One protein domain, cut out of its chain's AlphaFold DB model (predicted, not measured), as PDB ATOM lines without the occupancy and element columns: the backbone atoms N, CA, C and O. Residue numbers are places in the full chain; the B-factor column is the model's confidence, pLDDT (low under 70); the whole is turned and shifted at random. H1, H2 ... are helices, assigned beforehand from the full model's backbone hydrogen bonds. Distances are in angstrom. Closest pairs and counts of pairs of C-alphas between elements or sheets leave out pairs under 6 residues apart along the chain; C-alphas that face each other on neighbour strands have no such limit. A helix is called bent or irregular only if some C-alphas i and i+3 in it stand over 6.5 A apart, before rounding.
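What this domain is: This is residues 65 to 116 of the 116 residues of an uncharacterized protein of Halomicronema hongdechloris C2206 (UniProt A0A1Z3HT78). A small body made largely of loops gathers at the last turn of H1, the longest helix, with the short helix H2 packed on residues 74 to 76 of H1 and H3 near the end of H1. Two arms stick out of this body: residues 65 to 71 of H1, and residues 106 to 116, which run from the last residues of H3 to the chain's last residue. The printed part has 52 residues with three named helices, in the order H1, H2, H3, and no named strand; the class is all helix, though under half of the residues, 23 of 52, are in named elements. The whole is only just compact, close to loose, with a radius of gyration of the C-alphas of 11.9 A, and spans 33 by 28 by 18 A.

Where its parts are: H1, residues 65 to 77, begins at C-alpha 65 at (284.784, 251.445, 277.958), is 16.9 A from first to last C-alpha, and ends at C-alpha 77 at (285.190, 263.152, 265.805). It is neither bent nor irregular, but only just: C-alphas 74 and 77 are 6.2 A apart. H2, residues 89 to 92, is 5.0 A from first to last C-alpha. H3, residues 102 to 107, is 8.6 A long in the same measure and ends at C-alpha 107 at (272.215, 259.079, 267.786).

How they stand to each other: H1 touches H2 with residues 74 to 76 alone; the closest C-alphas are those of Asn 75 and Pro 89, 5.0 A apart. H1 and H3 are close but not clearly touching, with the C-alphas of Val 77 and Thr 102 the closest at 6.4 A. They run opposite ways at a steep tilt of 68 degrees, only just short of about perpendicular. H2 and H3 are apart. In H1 and H3 every pair of O i and N i+4 is within hydrogen-bond range. H2 is too short for such a pair, and its one pair of O i and N i+3, from Pro 89 to Ala 92, is within range.

The domain as a whole: The two C-alphas farthest apart are those of Trp 81 and Ser 116, at 35.9 A. Without the stretches that stand free, residues 65 to 71 and 106 to 116, the body has 34 residues and spans 24 by 16 by 13 A. The link from H1 to H2, with 11 residues between them, is long; the link from H2 to H3, with 9 residues, is short. The printed part has no cut. The mean pLDDT of the printed part is 83.9, and the model's confidence is low, under 70, at residues 109 to 116.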
ATOM      1  N   ARG A  65     285.826 250.502 278.396       90.56
ATOM      2  CA  ARG A  65     284.784 251.445 277.958       90.56
ATOM      3  C   ARG A  65     285.308 252.872 277.774       90.56
ATOM      4  O   ARG A  65     284.974 253.534 276.796       90.56
ATOM      5  N   VAL A  66     286.129 253.372 278.701       90.19
ATOM      6  CA  VAL A  66     286.712 254.723 278.587       90.19
ATOM      7  C   VAL A  66     287.741 254.799 277.456       90.19
ATOM      8  O   VAL A  66     287.802 255.810 276.752       90.19
ATOM      9  N   LEU A  67     288.545 253.751 277.268       91.75
ATOM     10  CA  LEU A  67     289.497 253.667 276.161       91.75
ATOM     11  C   LEU A  67     288.784 253.625 274.805       91.75
ATOM     12  O   LEU A  67     289.215 254.311 273.879       91.75
ATOM     13  N   ASP A  68     287.673 252.900 274.705       92.69
ATOM     14  CA  ASP A  68     286.869 252.804 273.487       92.69
ATOM     15  C   ASP A  68     286.258 254.156 273.121       92.69
ATOM     16  O   ASP A  68     286.440 254.628 271.999       92.69
ATOM     17  N   VAL A  69     285.644 254.855 274.084       91.38
ATOM     18  CA  VAL A  69     285.134 256.223 273.874       91.38
ATOM     19  C   VAL A  69     286.255 257.165 273.431       91.38
ATOM     20  O   VAL A  69     286.081 257.959 272.506       91.38
ATOM     21  N   GLN A  70     287.435 257.071 274.049       91.94
ATOM     22  CA  GLN A  70     288.575 257.896 273.659       91.94
ATOM     23  C   GLN A  70     289.015 257.619 272.216       91.94
ATOM     24  O   GLN A  70     289.309 258.573 271.490       91.94
ATOM     25  N   ARG A  71     289.068 256.346 271.806       91.88
ATOM     26  CA  ARG A  71     289.403 255.934 270.436       91.88
ATOM     27  C   ARG A  71     288.360 256.417 269.437       91.88
ATOM     28  O   ARG A  71     288.745 256.970 268.412       91.88
ATOM     29  N   LEU A  72     287.072 256.295 269.762       93.31
ATOM     30  CA  LEU A  72     285.981 256.795 268.925       93.31
ATOM     31  C   LEU A  72     286.130 258.297 268.667       93.31
ATOM     32  O   LEU A  72     286.203 258.729 267.519       93.31
ATOM     33  N   ILE A  73     286.293 259.092 269.727       93.25
ATOM     34  CA  ILE A  73     286.451 260.547 269.603       93.25
ATOM     35  C   ILE A  73     287.719 260.907 268.816       93.25
ATOM     36  O   ILE A  73     287.699 261.808 267.978       93.25
ATOM     37  N   HIS A  74     288.834 260.223 269.076       91.62
ATOM     38  CA  HIS A  74     290.111 260.515 268.424       91.62
ATOM     39  C   HIS A  74     290.109 260.190 266.928       91.62
ATOM     40  O   HIS A  74     290.673 260.967 266.158       91.62
ATOM     41  N   ASN A  75     289.484 259.075 266.540       92.62
ATOM     42  CA  ASN A  75     289.490 258.581 265.165       92.62
ATOM     43  C   ASN A  75     288.391 259.202 264.297       92.62
ATOM     44  O   ASN A  75     288.631 259.433 263.116       92.62
ATOM     45  N   TRP A  76     287.211 259.469 264.863       93.31
ATOM     46  CA  TRP A  76     286.020 259.810 264.077       93.31
ATOM     47  C   TRP A  76     285.541 261.249 264.269       93.31
ATOM     48  O   TRP A  76     285.025 261.834 263.320       93.31
ATOM     49  N   VAL A  77     285.751 261.833 265.457       94.12
ATOM     50  CA  VAL A  77     285.190 263.152 265.805       94.12
ATOM     51  C   VAL A  77     286.187 264.283 265.677       94.12
ATOM     52  O   VAL A  77     285.856 265.357 265.188       94.12
ATOM     53  N   ARG A  78     287.412 264.093 266.168       92.50
ATOM     54  CA  ARG A  78     288.374 265.190 266.289       92.50
ATOM     55  C   ARG A  78     289.250 265.287 265.041       92.50
ATOM     56  O   ARG A  78     290.022 264.362 264.797       92.50
ATOM     57  N   PRO A  79     289.225 266.408 264.299       93.06
ATOM     58  CA  PRO A  79     290.188 266.634 263.233       93.06
ATOM     59  C   PRO A  79     291.601 266.819 263.789       93.06
ATOM     60  O   PRO A  79     291.786 267.416 264.855       93.06
ATOM     61  N   HIS A  80     292.603 266.348 263.049       89.12
ATOM     62  CA  HIS A  80     294.009 266.472 263.428       89.12
ATOM     63  C   HIS A  80     294.749 267.346 262.442       89.12
ATOM     64  O   HIS A  80     294.688 267.141 261.237       89.12
ATOM     65  N   TRP A  81     295.519 268.288 262.976       84.31
ATOM     66  CA  TRP A  81     296.260 269.245 262.161       84.31
ATOM     67  C   TRP A  81     297.287 268.576 261.237       84.31
ATOM     68  O   TRP A  81     297.521 269.052 260.130       84.31
ATOM     69  N   GLY A  82     297.868 267.453 261.675       83.38
ATOM     70  CA  GLY A  82     298.845 266.683 260.899       83.38
ATOM     71  C   GLY A  82     298.266 265.930 259.698       83.38
ATOM     72  O   GLY A  82     299.033 265.482 258.858       83.38
ATOM     73  N   LEU A  83     296.938 265.807 259.592       84.88
ATOM     74  CA  LEU A  83     296.250 265.120 258.488       84.88
ATOM     75  C   LEU A  83     295.627 266.101 257.476       84.88
ATOM     76  O   LEU A  83     294.845 265.707 256.614       84.88
ATOM     77  N   GLY A  84     295.954 267.391 257.589       82.12
ATOM     78  CA  GLY A  84     295.317 268.463 256.829       82.12
ATOM     79  C   GLY A  84     294.147 269.112 257.576       82.12
ATOM     80  O   GLY A  84     293.694 268.659 258.629       82.12
ATOM     81  N   LYS A  85     293.668 270.249 257.059       79.81
ATOM     82  CA  LYS A  85     292.574 270.993 257.697       79.81
ATOM     83  C   LYS A  85     291.294 270.155 257.677       79.81
ATOM     84  O   LYS A  85     290.840 269.761 256.613       79.81
ATOM     85  N   LYS A  86     290.672 269.998 258.851       86.81
ATOM     86  CA  LYS A  86     289.378 269.314 259.045       86.81
ATOM     87  C   LYS A  86     289.375 267.809 258.701       86.81
ATOM     88  O   LYS A  86     288.301 267.255 258.512       86.81
ATOM     89  N   THR A  87     290.529 267.137 258.707       93.62
ATOM     90  CA  THR A  87     290.624 265.687 258.443       93.62
ATOM     91  C   THR A  87     290.773 264.887 259.738       93.62
ATOM     92  O   THR A  87     291.607 265.216 260.588       93.62
ATOM     93  N   THR A  88     289.981 263.829 259.907       94.56
ATOM     94  CA  THR A  88     290.127 262.854 261.005       94.56
ATOM     95  C   THR A  88     290.946 261.636 260.551       94.56
ATOM     96  O   THR A  88     291.095 261.419 259.348       94.56
ATOM     97  N   PRO A  89     291.470 260.801 261.470       93.81
ATOM     98  CA  PRO A  89     292.171 259.577 261.099       93.81
ATOM     99  C   PRO A  89     291.285 258.624 260.294       93.81
ATOM    100  O   PRO A  89     291.755 258.031 259.331       93.81
ATOM    101  N   ALA A  90     289.995 258.516 260.635       93.50
ATOM    102  CA  ALA A  90     289.049 257.703 259.875       93.50
ATOM    103  C   ALA A  90     288.872 258.208 258.432       93.50
ATOM    104  O   ALA A  90     288.862 257.396 257.510       93.50
ATOM    105  N   MET A  91     288.825 259.531 258.225       93.94
ATOM    106  CA  MET A  91     288.792 260.118 256.880       93.94
ATOM    107  C   MET A  91     290.087 259.857 256.109       93.94
ATOM    108  O   MET A  91     290.043 259.472 254.947       93.94
ATOM    109  N   ALA A  92     291.244 260.033 256.755       93.31
ATOM    110  CA  ALA A  92     292.544 259.803 256.123       93.31
ATOM    111  C   ALA A  92     292.741 258.338 255.695       93.31
ATOM    112  O   ALA A  92     293.425 258.074 254.711       93.31
ATOM    113  N   MET A  93     292.122 257.395 256.411       92.75
ATOM    114  CA  MET A  93     292.096 255.972 256.056       92.75
ATOM    115  C   MET A  93     291.001 255.606 255.038       92.75
ATOM    116  O   MET A  93     290.947 254.459 254.608       92.75
ATOM    117  N   GLY A  94     290.130 256.544 254.650       92.38
ATOM    118  CA  GLY A  94     289.055 256.309 253.680       92.38
ATOM    119  C   GLY A  94     287.792 255.650 254.247       92.38
ATOM    120  O   GLY A  94     286.954 255.196 253.475       92.38
ATOM    121  N   TYR A  95     287.617 255.598 255.573       90.81
ATOM    122  CA  TYR A  95     286.419 255.009 256.190       90.81
ATOM    123  C   TYR A  95     285.203 255.943 256.191       90.81
ATOM    124  O   TYR A  95     284.070 255.480 256.307       90.81
ATOM    125  N   CYS A  96     285.414 257.258 256.097       90.25
ATOM    126  CA  CYS A  96     284.334 258.237 256.011       90.25
ATOM    127  C   CYS A  96     284.740 259.461 255.185       90.25
ATOM    128  O   CYS A  96     285.912 259.822 255.102       90.25
ATOM    129  N   ASN A  97     283.744 260.134 254.608       90.81
ATOM    130  CA  ASN A  97     283.958 261.293 253.732       90.81
ATOM    131  C   ASN A  97     283.844 262.639 254.469       90.81
ATOM    132  O   ASN A  97     284.097 263.691 253.887       90.81
ATOM    133  N   HIS A  98     283.438 262.623 255.738       90.44
ATOM    134  CA  HIS A  98     283.248 263.815 256.558       90.44
ATOM    135  C   HIS A  98     283.580 263.532 258.028       90.44
ATOM    136  O   HIS A  98     283.734 262.381 258.444       90.44
ATOM    137  N   VAL A  99     283.707 264.606 258.808       91.75
ATOM    138  CA  VAL A  99     283.928 264.545 260.256       91.75
ATOM    139  C   VAL A  99     282.621 264.156 260.934       91.75
ATOM    140  O   VAL A  99     281.644 264.888 260.801       91.75
ATOM    141  N   ILE A 100     282.617 263.061 261.693       92.25
ATOM    142  CA  ILE A 100     281.426 262.620 262.422       92.25
ATOM    143  C   ILE A 100     281.325 263.420 263.722       92.25
ATOM    144  O   ILE A 100     282.259 263.464 264.518       92.25
ATOM    145  N   SER A 101     280.196 264.062 263.976       91.62
ATOM    146  CA  SER A 101     279.949 264.768 265.230       91.62
ATOM    147  C   SER A 101     279.691 263.802 266.393       91.62
ATOM    148  O   SER A 101     279.230 262.675 266.222       91.62
ATOM    149  N   THR A 102     279.927 264.258 267.628       90.94
ATOM    150  CA  THR A 102     279.553 263.479 268.823       90.94
ATOM    151  C   THR A 102     278.057 263.167 268.846       90.94
ATOM    152  O   THR A 102     277.669 262.101 269.311       90.94
ATOM    153  N   TYR A 103     277.226 264.086 268.341       90.88
ATOM    154  CA  TYR A 103     275.787 263.871 268.231       90.88
ATOM    155  C   TYR A 103     275.491 262.677 267.329       90.88
ATOM    156  O   TYR A 103     274.853 261.743 267.794       90.88
ATOM    157  N   GLU A 104     276.031 262.660 266.107       89.94
ATOM    158  CA  GLU A 104     275.853 261.543 265.173       89.94
ATOM    159  C   GLU A 104     276.301 260.217 265.788       89.94
ATOM    160  O   GLU A 104     275.554 259.249 265.725       89.94
ATOM    161  N   ILE A 105     277.451 260.160 266.472       87.50
ATOM    162  CA  ILE A 105     277.893 258.919 267.139       87.50
ATOM    163  C   ILE A 105     276.876 258.427 268.176       87.50
ATOM    164  O   ILE A 105     276.651 257.225 268.291       87.50
ATOM    165  N   LEU A 106     276.283 259.336 268.951       86.00
ATOM    166  CA  LEU A 106     275.358 258.982 270.029       86.00
ATOM    167  C   LEU A 106     273.930 258.714 269.538       86.00
ATOM    168  O   LEU A 106     273.175 258.043 270.238       86.00
ATOM    169  N   THR A 107     273.554 259.239 268.371       87.00
ATOM    170  CA  THR A 107     272.215 259.079 267.786       87.00
ATOM    171  C   THR A 107     272.156 258.072 266.647       87.00
ATOM    172  O   THR A 107     271.057 257.694 266.245       87.00
ATOM    173  N   THR A 108     273.301 257.585 266.161       78.31
ATOM    174  CA  THR A 108     273.349 256.492 265.184       78.31
ATOM    175  C   THR A 108     272.787 255.229 265.830       78.31
ATOM    176  O   THR A 108     273.450 254.560 266.626       78.31
ATOM    177  N   GLN A 109     271.543 254.892 265.494       61.38
ATOM    178  CA  GLN A 109     270.918 253.638 265.899       61.38
ATOM    179  C   GLN A 109     271.430 252.498 265.013       61.38
ATOM    180  O   GLN A 109     270.796 252.125 264.038       61.38
ATOM    181  N   GLY A 110     272.592 251.953 265.377       58.78
ATOM    182  CA  GLY A 110     273.115 250.693 264.851       58.78
ATOM    183  C   GLY A 110     273.724 250.766 263.449       58.78
ATOM    184  O   GLY A 110     273.145 251.273 262.496       58.78
ATOM    185  N   PHE A 111     274.901 250.161 263.304       52.84
ATOM    186  CA  PHE A 111     275.316 249.638 262.010       52.84
ATOM    187  C   PHE A 111     274.453 248.403 261.748       52.84
ATOM    188  O   PHE A 111     274.513 247.448 262.527       52.84
ATOM    189  N   HIS A 112     273.670 248.379 260.667       48.62
ATOM    190  CA  HIS A 112     273.331 247.084 260.090       48.62
ATOM    191  C   HIS A 112     274.667 246.427 259.745       48.62
ATOM    192  O   HIS A 112     275.437 246.963 258.949       48.62
ATOM    193  N   CYS A 113     274.982 245.328 260.426       45.94
ATOM    194  CA  CYS A 113     276.091 244.466 260.070       45.94
ATOM    195  C   CYS A 113     275.954 244.144 258.579       45.94
ATOM    196  O   CYS A 113     275.053 243.401 258.196       45.94
ATOM    197  N   ILE A 114     276.812 244.721 257.736       45.28
ATOM    198  CA  ILE A 114     276.958 244.282 256.349       45.28
ATOM    199  C   ILE A 114     277.791 242.998 256.410       45.28
ATOM    200  O   ILE A 114     278.954 242.965 256.028       45.28
ATOM    201  N   THR A 115     277.228 241.946 256.999       40.69
ATOM    202  CA  THR A 115     277.672 240.582 256.719       40.69
ATOM    203  C   THR A 115     277.205 240.288 255.305       40.69
ATOM    204  O   THR A 115     276.004 240.161 255.069       40.69
ATOM    205  N   SER A 116     278.162 240.302 254.377       38.16
ATOM    206  CA  SER A 116     278.039 239.637 253.075       38.16
ATOM    207  C   SER A 116     278.270 238.144 253.256       38.16
ATOM    208  O   SER A 116     279.120 237.805 254.113       38.16
TER     209      SER A 116